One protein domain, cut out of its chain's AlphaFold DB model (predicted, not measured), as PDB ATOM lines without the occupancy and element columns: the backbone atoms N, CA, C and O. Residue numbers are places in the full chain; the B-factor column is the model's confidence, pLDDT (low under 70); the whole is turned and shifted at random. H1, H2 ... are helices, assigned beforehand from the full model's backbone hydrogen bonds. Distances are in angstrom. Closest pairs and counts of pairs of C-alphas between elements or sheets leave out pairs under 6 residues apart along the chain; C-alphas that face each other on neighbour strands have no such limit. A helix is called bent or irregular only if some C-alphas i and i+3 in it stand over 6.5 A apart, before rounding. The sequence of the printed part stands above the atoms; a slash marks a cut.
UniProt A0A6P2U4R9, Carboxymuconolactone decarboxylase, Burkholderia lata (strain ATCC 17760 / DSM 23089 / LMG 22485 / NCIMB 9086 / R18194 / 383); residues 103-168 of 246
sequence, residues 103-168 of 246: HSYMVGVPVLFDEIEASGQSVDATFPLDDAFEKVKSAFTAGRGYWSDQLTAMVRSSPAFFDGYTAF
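AT A GLANCE: This is residues 103 to 168 of the 246 residues of the protein "Carboxymuconolactone decarboxylase" of Burkholderia lata (strain ATCC 17760 / DSM 23089 / LMG 22485 / NCIMB 9086 / R18194 / 383) (UniProt A0A6P2U4R9). One short helix, H4, sits in the middle of a small group of helices, with the longest helix, H1, crossing it nearly at a right angle on one side and H3 and H5 on the other side, touching each other near their first residues. H2, a single short turn, lies by the later part of H1, and the chain passes from there to H3. The printed part has 66 residues with five named helices, in the order H1, H2, H3, H4, H5, and no named strand, so the class is all helix. The whole is compact, with a radius of gyration of the C-alphas of 12.1 A, and spans 37 by 25 by 18 A.

HOW THE PARTS SIT: H1, residues 103 to 118, touches H4, residues 149 to 157, with its residues 105 to 110 alone. Their closest C-alphas, those of Pro 110 and Ala 153, are 6.7 A apart, and their lines are about perpendicular at 77 degrees. H1 and H2, residues 123 to 126, only just touch, with 3 pairs of C-alphas within 8 A, and only at the corner; the closest are those of Phe 113 and Val 123, 6.2 A apart. H2 and H4 are near each other, with 5 pairs of C-alphas within 10 A. H3, residues 131 to 144, forms a helical hairpin with H4, at a steep tilt of 40 degrees, opposite ways; the closest C-alphas, those of Phe 133 and Arg 156, are 5.7 A apart. H3 touches H5, residues 159 to 168, at a shallow tilt of 28 degrees, the same way, with the C-alphas of Phe 133 and Pro 159 closest at 5.8 A. H4 and H5 only just touch, with 3 pairs of C-alphas within 8 A, and only at the corner; the closest are those of Val 155 and Phe 162, 5.7 A apart. H4 is the hub, touching three helices. H1 is apart from H3 and from H5. Each O i to N i+4 pair is within hydrogen-bond range in H3, H4 and H5, and 10 of 12 are in H1; H2 is too short for such a pair.

IN THESE COORDINATES: H1 begins at C-alpha 103 (35.458, 18.202, -40.823) and is 22.9 A long; it is neither bent nor irregular, but only just: C-alphas 107 and 110 are 6.3 A apart. H2 has four residues. H3 is 19.7 A long and begins at C-alpha 131 (35.257, 27.988, -17.343). H4 measures 12.3 A and H5 14.3 A, the latter ending at C-alpha 168 (23.941, 25.474, -36.990).

THE WHOLE: The two C-alphas farthest apart, those of Ser 119 and Gly 143, are 36.8 A apart. The printed part has no cut, and its four links are tight. The mean pLDDT of the printed part is 89.8; residues 143 to 145 are under 70.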
ATOM      1  N   HIS A 103      34.361  19.169 -40.753       95.25
ATOM      2  CA  HIS A 103      35.458  18.202 -40.823       95.25
ATOM      3  C   HIS A 103      36.815  18.867 -41.065       95.25
ATOM      4  O   HIS A 103      37.826  18.348 -40.598       95.25
ATOM      5  N   SER A 104      36.851  20.070 -41.653       95.50
ATOM      6  CA  SER A 104      38.068  20.890 -41.681       95.50
ATOM      7  C   SER A 104      38.565  21.211 -40.269       95.50
ATOM      8  O   SER A 104      39.763  21.168 -40.007       95.50
ATOM      9  N   TYR A 105      37.644  21.481 -39.345       93.38
ATOM     10  CA  TYR A 105      37.961  21.752 -37.947       93.38
ATOM     11  C   TYR A 105      38.324  20.470 -37.189       93.38
ATOM     12  O   TYR A 105      39.329  20.435 -36.482       93.38
ATOM     13  N   MET A 106      37.555  19.390 -37.385       91.62
ATOM     14  CA  MET A 106      37.792  18.101 -36.722       91.62
ATOM     15  C   MET A 106      39.137  17.470 -37.086       91.62
ATOM     16  O   MET A 106      39.729  16.797 -36.247       91.62
ATOM     17  N   VAL A 107      39.610  17.674 -38.318       93.31
ATOM     18  CA  VAL A 107      40.929  17.204 -38.762       93.31
ATOM     19  C   VAL A 107      42.023  18.205 -38.394       93.31
ATOM     20  O   VAL A 107      43.081  17.806 -37.922       93.31
ATOM     21  N   GLY A 108      41.779  19.505 -38.587       95.06
ATOM     22  CA  GLY A 108      42.808  20.533 -38.427       95.06
ATOM     23  C   GLY A 108      43.200  20.828 -36.979       95.06
ATOM     24  O   GLY A 108      44.373  21.073 -36.714       95.06
ATOM     25  N   VAL A 109      42.254  20.799 -36.034       95.31
ATOM     26  CA  VAL A 109      42.538  21.140 -34.627       95.31
ATOM     27  C   VAL A 109      43.509  20.156 -33.966       95.31
ATOM     28  O   VAL A 109      44.468  20.632 -33.361       95.31
ATOM     29  N   PRO A 110      43.334  18.822 -34.077       92.62
ATOM     30  CA  PRO A 110      44.320  17.884 -33.544       92.62
ATOM     31  C   PRO A 110      45.722  18.102 -34.126       92.62
ATOM     32  O   PRO A 110      46.677  18.184 -33.368       92.62
ATOM     33  N   VAL A 111      45.833  18.318 -35.444       95.75
ATOM     34  CA  VAL A 111      47.124  18.603 -36.097       95.75
ATOM     35  C   VAL A 111      47.752  19.889 -35.556       95.75
ATOM     36  O   VAL A 111      48.946  19.929 -35.288       95.75
ATOM     37  N   LEU A 112      46.957  20.944 -35.347       96.12
ATOM     38  CA  LEU A 112      47.449  22.174 -34.723       96.12
ATOM     39  C   LEU A 112      48.002  21.914 -33.315       96.12
ATOM     40  O   LEU A 112      49.016  22.500 -32.946       96.12
ATOM     41  N   PHE A 113      47.343  21.067 -32.525       95.19
ATOM     42  CA  PHE A 113      47.814  20.725 -31.184       95.19
ATOM     43  C   PHE A 113      49.131  19.951 -31.236       95.19
ATOM     44  O   PHE A 113      50.062  20.332 -30.529       95.19
ATOM     45  N   ASP A 114      49.238  18.959 -32.122       96.06
ATOM     46  CA  ASP A 114      50.467  18.189 -32.329       96.06
ATOM     47  C   ASP A 114      51.651  19.111 -32.690       96.06
ATOM     48  O   ASP A 114      52.737  18.994 -32.122       96.06
ATOM     49  N   GLU A 115      51.440  20.092 -33.576       98.06
ATOM     50  CA  GLU A 115      52.487  21.041 -33.986       98.06
ATOM     51  C   GLU A 115      52.866  22.048 -32.883       98.06
ATOM     52  O   GLU A 115      54.035  22.430 -32.756       98.06
ATOM     53  N   ILE A 116      51.912  22.464 -32.040       97.38
ATOM     54  CA  ILE A 116      52.202  23.289 -30.854       97.38
ATOM     55  C   ILE A 116      53.136  22.529 -29.911       97.38
ATOM     56  O   ILE A 116      54.167  23.075 -29.508       97.38
ATOM     57  N   GLU A 117      52.827  21.266 -29.608       97.25
ATOM     58  CA  GLU A 117      53.671  20.431 -28.747       97.25
ATOM     59  C   GLU A 117      55.045  20.177 -29.376       97.25
ATOM     60  O   GLU A 117      56.070  20.322 -28.702       97.25
ATOM     61  N   ALA A 118      55.093  19.886 -30.680       98.00
ATOM     62  CA  ALA A 118      56.340  19.680 -31.419       98.00
ATOM     63  C   ALA A 118      57.253  20.921 -31.413       98.00
ATOM     64  O   ALA A 118      58.479  20.791 -31.422       98.00
ATOM     65  N   SER A 119      56.676  22.126 -31.339       97.94
ATOM     66  CA  SER A 119      57.423  23.385 -31.213       97.94
ATOM     67  C   SER A 119      57.927  23.686 -29.790       97.94
ATOM     68  O   SER A 119      58.586  24.703 -29.563       97.94
ATOM     69  N   GLY A 120      57.635  22.811 -28.819       97.31
ATOM     70  CA  GLY A 120      57.977  22.991 -27.406       97.31
ATOM     71  C   GLY A 120      57.036  23.937 -26.653       97.31
ATOM     72  O   GLY A 120      57.339  24.336 -25.526       97.31
ATOM     73  N   GLN A 121      55.906  24.315 -27.258       97.06
ATOM     74  CA  GLN A 121      54.859  25.107 -26.618       97.06
ATOM     75  C   GLN A 121      53.823  24.194 -25.946       97.06
ATOM     76  O   GLN A 121      53.660  23.031 -26.297       97.06
ATOM     77  N   SER A 122      53.110  24.720 -24.950       96.06
ATOM     78  CA  SER A 122      52.058  23.976 -24.253       96.06
ATOM     79  C   SER A 122      50.688  24.276 -24.860       96.06
ATOM     80  O   SER A 122      50.265  25.437 -24.919       96.06
ATOM     81  N   VAL A 123      49.954  23.227 -25.243       94.75
ATOM     82  CA  VAL A 123      48.542  23.345 -25.638       94.75
ATOM     83  C   VAL A 123      47.707  23.839 -24.454       94.75
ATOM     84  O   VAL A 123      46.799  24.637 -24.653       94.75
ATOM     85  N   ASP A 124      48.020  23.438 -23.213       93.62
ATOM     86  CA  ASP A 124      47.334  23.907 -21.987       93.62
ATOM     87  C   ASP A 124      47.511  25.406 -21.767       93.62
ATOM     88  O   ASP A 124      46.562  26.081 -21.373       93.62
ATOM     89  N   ALA A 125      48.686  25.944 -22.090       93.12
ATOM     90  CA  ALA A 125      48.918  27.382 -22.029       93.12
ATOM     91  C   ALA A 125      48.225  28.150 -23.171       93.12
ATOM     92  O   ALA A 125      47.794  29.283 -22.966       93.12
ATOM     93  N   THR A 126      48.129  27.556 -24.366       93.62
ATOM     94  CA  THR A 126      47.587  28.224 -25.567       93.62
ATOM     95  C   THR A 126      46.060  28.151 -25.639       93.62
ATOM     96  O   THR A 126      45.399  29.129 -25.977       93.62
ATOM     97  N   PHE A 127      45.503  26.994 -25.293       94.50
ATOM     98  CA  PHE A 127      44.079  26.677 -25.300       94.50
ATOM     99  C   PHE A 127      43.713  26.037 -23.953       94.50
ATOM    100  O   PHE A 127      43.676  24.806 -23.853       94.50
ATOM    101  N   PRO A 128      43.519  26.830 -22.888       90.56
ATOM    102  CA  PRO A 128      43.254  26.301 -21.555       90.56
ATOM    103  C   PRO A 128      41.874  25.636 -21.457       90.56
ATOM    104  O   PRO A 128      40.925  26.014 -22.140       90.56
ATOM    105  N   LEU A 129      41.749  24.657 -20.557       92.06
ATOM    106  CA  LEU A 129      40.464  24.077 -20.150       92.06
ATOM    107  C   LEU A 129      39.820  24.966 -19.077       92.06
ATOM    108  O   LEU A 129      39.832  24.642 -17.892       92.06
ATOM    109  N   ASP A 130      39.346  26.132 -19.497       90.38
ATOM    110  CA  ASP A 130      38.793  27.163 -18.620       90.38
ATOM    111  C   ASP A 130      37.279  27.000 -18.353       90.38
ATOM    112  O   ASP A 130      36.630  26.033 -18.766       90.38
ATOM    113  N   ASP A 131      36.691  27.974 -17.654       93.06
ATOM    114  CA  ASP A 131      35.257  27.988 -17.343       93.06
ATOM    115  C   ASP A 131      34.375  27.984 -18.607       93.06
ATOM    116  O   ASP A 131      33.252  27.468 -18.579       93.06
ATOM    117  N   ALA A 132      34.856  28.540 -19.729       89.06
ATOM    118  CA  ALA A 132      34.118  28.530 -20.988       89.06
ATOM    119  C   ALA A 132      34.085  27.118 -21.586       89.06
ATOM    120  O   ALA A 132      33.015  26.667 -22.008       89.06
ATOM    121  N   PHE A 133      35.208  26.392 -21.549       91.50
ATOM    122  CA  PHE A 133      35.251  24.977 -21.918       91.50
ATOM    123  C   PHE A 133      34.274  24.141 -21.079       91.50
ATOM    124  O   PHE A 133      33.428  23.435 -21.636       91.50
ATOM    125  N   GLU A 134      34.340  24.240 -19.745       91.19
ATOM    126  CA  GLU A 134      33.493  23.423 -18.862       91.19
ATOM    127  C   GLU A 134      32.003  23.760 -19.012       91.19
ATOM    128  O   GLU A 134      31.155  22.860 -18.996       91.19
ATOM    129  N   LYS A 135      31.659  25.033 -19.253       90.19
ATOM    130  CA  LYS A 135      30.279  25.441 -19.550       90.19
ATOM    131  C   LYS A 135      29.740  24.746 -20.801       90.19
ATOM    132  O   LYS A 135      28.647  24.176 -20.755       90.19
ATOM    133  N   VAL A 136      30.491  24.783 -21.902       88.25
ATOM    134  CA  VAL A 136      30.072  24.176 -23.176       88.25
ATOM    135  C   VAL A 136      30.014  22.654 -23.059       88.25
ATOM    136  O   VAL A 136      29.024  22.039 -23.459       88.25
ATOM    137  N   LYS A 137      31.020  22.037 -22.433       87.31
ATOM    138  CA  LYS A 137      31.053  20.593 -22.174       87.31
ATOM    139  C   LYS A 137      29.858  20.117 -21.355       87.31
ATOM    140  O   LYS A 137      29.223  19.123 -21.718       87.31
ATOM    141  N   SER A 138      29.521  20.832 -20.283       88.06
ATOM    142  CA  SER A 138      28.366  20.523 -19.436       88.06
ATOM    143  C   SER A 138      27.052  20.640 -20.215       88.06
ATOM    144  O   SER A 138      26.254  19.699 -20.225       88.06
ATOM    145  N   ALA A 139      26.859  21.739 -20.956       85.19
ATOM    146  CA  ALA A 139      25.663  21.952 -21.771       85.19
ATOM    147  C   ALA A 139      25.500  20.886 -22.870       85.19
ATOM    148  O   ALA A 139      24.413  20.328 -23.040       85.19
ATOM    149  N   PHE A 140      26.582  20.553 -23.582       82.19
ATOM    150  CA  PHE A 140      26.569  19.517 -24.613       82.19
ATOM    151  C   PHE A 140      26.261  18.141 -24.020       82.19
ATOM    152  O   PHE A 140      25.392  17.432 -24.526       82.19
ATOM    153  N   THR A 141      26.924  17.774 -22.920       83.50
ATOM    154  CA  THR A 141      26.724  16.472 -22.267       83.50
ATOM    155  C   THR A 141      25.291  16.336 -21.749       83.50
ATOM    156  O   THR A 141      24.672  15.293 -21.955       83.50
ATOM    157  N   ALA A 142      24.722  17.393 -21.161       79.94
ATOM    158  CA  ALA A 142      23.328  17.408 -20.718       79.94
ATOM    159  C   ALA A 142      22.332  17.296 -21.889       79.94
ATOM    160  O   ALA A 142      21.310  16.625 -21.760       79.94
ATOM    161  N   GLY A 143      22.627  17.927 -23.032       69.56
ATOM    162  CA  GLY A 143      21.748  17.923 -24.205       69.56
ATOM    163  C   GLY A 143      21.851  16.676 -25.091       69.56
ATOM    164  O   GLY A 143      20.871  16.294 -25.729       69.56
ATOM    165  N   ARG A 144      23.029  16.044 -25.166       67.44
ATOM    166  CA  ARG A 144      23.322  14.941 -26.104       67.44
ATOM    167  C   ARG A 144      23.608  13.601 -25.423       67.44
ATOM    168  O   ARG A 144      23.506  12.567 -26.078       67.44
ATOM    169  N   GLY A 145      23.939  13.595 -24.131       69.62
ATOM    170  CA  GLY A 145      24.157  12.380 -23.339       69.62
ATOM    171  C   GLY A 145      25.475  11.647 -23.609       69.62
ATOM    172  O   GLY A 145      25.614  10.497 -23.196       69.62
ATOM    173  N   TYR A 146      26.430  12.269 -24.309       74.62
ATOM    174  CA  TYR A 146      27.761  11.703 -24.544       74.62
ATOM    175  C   TYR A 146      28.842  12.788 -24.643       74.62
ATOM    176  O   TYR A 146      28.544  13.959 -24.875       74.62
ATOM    177  N   TRP A 147      30.101  12.368 -24.494       79.50
ATOM    178  CA  TRP A 147      31.304  13.180 -24.681       79.50
ATOM    179  C   TRP A 147      32.406  12.339 -25.345       79.50
ATOM    180  O   TRP A 147      32.383  11.110 -25.237       79.50
ATOM    181  N   SER A 148      33.354  12.969 -26.038       78.06
ATOM    182  CA  SER A 148      34.490  12.298 -26.686       78.06
ATOM    183  C   SER A 148      35.730  13.190 -26.707       78.06
ATOM    184  O   SER A 148      35.623  14.410 -26.602       78.06
ATOM    185  N   ASP A 149      36.908  12.599 -26.905       79.69
ATOM    186  CA  ASP A 149      38.165  13.356 -26.989       79.69
ATOM    187  C   ASP A 149      38.192  14.308 -28.193       79.69
ATOM    188  O   ASP A 149      38.716  15.418 -28.111       79.69
ATOM    189  N   GLN A 150      37.527  13.929 -29.288       79.81
ATOM    190  CA  GLN A 150      37.314  14.810 -30.439       79.81
ATOM    191  C   GLN A 150      36.491  16.052 -30.057       79.81
ATOM    192  O   GLN A 150      36.813  17.156 -30.488       79.81
ATOM    193  N   LEU A 151      35.460  15.898 -29.214       83.44
ATOM    194  CA  LEU A 151      34.699  17.032 -28.676       83.44
ATOM    195  C   LEU A 151      35.554  17.874 -27.725       83.44
ATOM    196  O   LEU A 151      35.488  19.099 -27.794       83.44
ATOM    197  N   THR A 152      36.405  17.245 -26.906       87.06
ATOM    198  CA  THR A 152      37.370  17.961 -26.059       87.06
ATOM    199  C   THR A 152      38.244  18.887 -26.896       87.06
ATOM    200  O   THR A 152      38.285  20.079 -26.611       87.06
ATOM    201  N   ALA A 153      38.892  18.380 -27.950       86.44
ATOM    202  CA  ALA A 153      39.782  19.187 -28.782       86.44
ATOM    203  C   ALA A 153      39.051  20.366 -29.451       86.44
ATOM    204  O   ALA A 153      39.538  21.500 -29.428       86.44
ATOM    205  N   MET A 154      37.850  20.123 -29.984       87.00
ATOM    206  CA  MET A 154      37.044  21.163 -30.627       87.00
ATOM    207  C   MET A 154      36.575  22.247 -29.653       87.00
ATOM    208  O   MET A 154      36.738  23.432 -29.928       87.00
ATOM    209  N   VAL A 155      36.002  21.867 -28.507       90.62
ATOM    210  CA  VAL A 155      35.511  22.852 -27.531       90.62
ATOM    211  C   VAL A 155      36.669  23.633 -26.939       90.62
ATOM    212  O   VAL A 155      36.581  24.844 -26.794       90.62
ATOM    213  N   ARG A 156      37.774  22.953 -26.640       93.38
ATOM    214  CA  ARG A 156      38.969  23.565 -26.064       93.38
ATOM    215  C   ARG A 156      39.594  24.614 -26.980       93.38
ATOM    216  O   ARG A 156      40.000  25.667 -26.507       93.38
ATOM    217  N   SER A 157      39.689  24.331 -28.277       92.94
ATOM    218  CA  SER A 157      40.307  25.258 -29.233       92.94
ATOM    219  C   SER A 157      39.448  26.498 -29.492       92.94
ATOM    220  O   SER A 157      39.994  27.582 -29.691       92.94
ATOM    221  N   SER A 158      38.115  26.380 -29.475       94.12
ATOM    222  CA  SER A 158      37.218  27.539 -29.489       94.12
ATOM    223  C   SER A 158      35.806  27.188 -28.991       94.12
ATOM    224  O   SER A 158      34.967  26.735 -29.780       94.12
ATOM    225  N   PRO A 159      35.479  27.481 -27.714       90.94
ATOM    226  CA  PRO A 159      34.141  27.231 -27.177       90.94
ATOM    227  C   PRO A 159      33.051  27.974 -27.965       90.94
ATOM    228  O   PRO A 159      32.008  27.410 -28.283       90.94
ATOM    229  N   ALA A 160      33.325  29.223 -28.363       91.19
ATOM    230  CA  ALA A 160      32.387  30.052 -29.121       91.19
ATOM    231  C   ALA A 160      32.107  29.507 -30.533       91.19
ATOM    232  O   ALA A 160      30.960  29.534 -30.986       91.19
ATOM    233  N   PHE A 161      33.129  28.997 -31.233       92.38
ATOM    234  CA  PHE A 161      32.926  28.366 -32.539       92.38
ATOM    235  C   PHE A 161      32.116  27.076 -32.404       92.38
ATOM    236  O   PHE A 161      31.190  26.850 -33.182       92.38
ATOM    237  N   PHE A 162      32.418  26.256 -31.393       90.56
ATOM    238  CA  PHE A 162      31.676  25.026 -31.138       90.56
ATOM    239  C   PHE A 162      30.199  25.285 -30.797       90.56
ATOM    240  O   PHE A 162      29.325  24.577 -31.303       90.56
ATOM    241  N   ASP A 163      29.899  26.318 -30.005       88.75
ATOM    242  CA  ASP A 163      28.522  26.752 -29.737       88.75
ATOM    243  C   ASP A 163      27.807  27.172 -31.031       88.75
ATOM    244  O   ASP A 163      26.682  26.733 -31.301       88.75
ATOM    245  N   GLY A 164      28.478  27.961 -31.878       91.69
ATOM    246  CA  GLY A 164      27.963  28.359 -33.189       91.69
ATOM    247  C   GLY A 164      27.689  27.162 -34.107       91.69
ATOM    248  O   GLY A 164      26.604  27.054 -34.688       91.69
ATOM    249  N   TYR A 165      28.627  26.216 -34.186       91.12
ATOM    250  CA  TYR A 165      28.455  24.983 -34.951       91.12
ATOM    251  C   TYR A 165      27.326  24.109 -34.389       91.12
ATOM    252  O   TYR A 165      26.531  23.552 -35.149       91.12
ATOM    253  N   THR A 166      27.198  24.015 -33.065       87.38
ATOM    254  CA  THR A 166      26.103  23.286 -32.415       87.38
ATOM    255  C   THR A 166      24.756  23.912 -32.768       87.38
ATOM    256  O   THR A 166      23.812  23.189 -33.092       87.38
ATOM    257  N   ALA A 167      24.654  25.244 -32.770       89.44
ATOM    258  CA  ALA A 167      23.443  25.947 -33.181       89.44
ATOM    259  C   ALA A 167      23.080  25.661 -34.649       89.44
ATOM    260  O   ALA A 167      21.921  25.329 -34.917       89.44
ATOM    261  N   PHE A 168      24.068  25.730 -35.552       91.75
ATOM    262  CA  PHE A 168      23.941  25.474 -36.990       91.75
ATOM    263  C   PHE A 168      23.530  24.025 -37.304       91.75
ATOM    264  O   PHE A 168      22.517  23.793 -37.961       91.75
TER     265      PHE A 168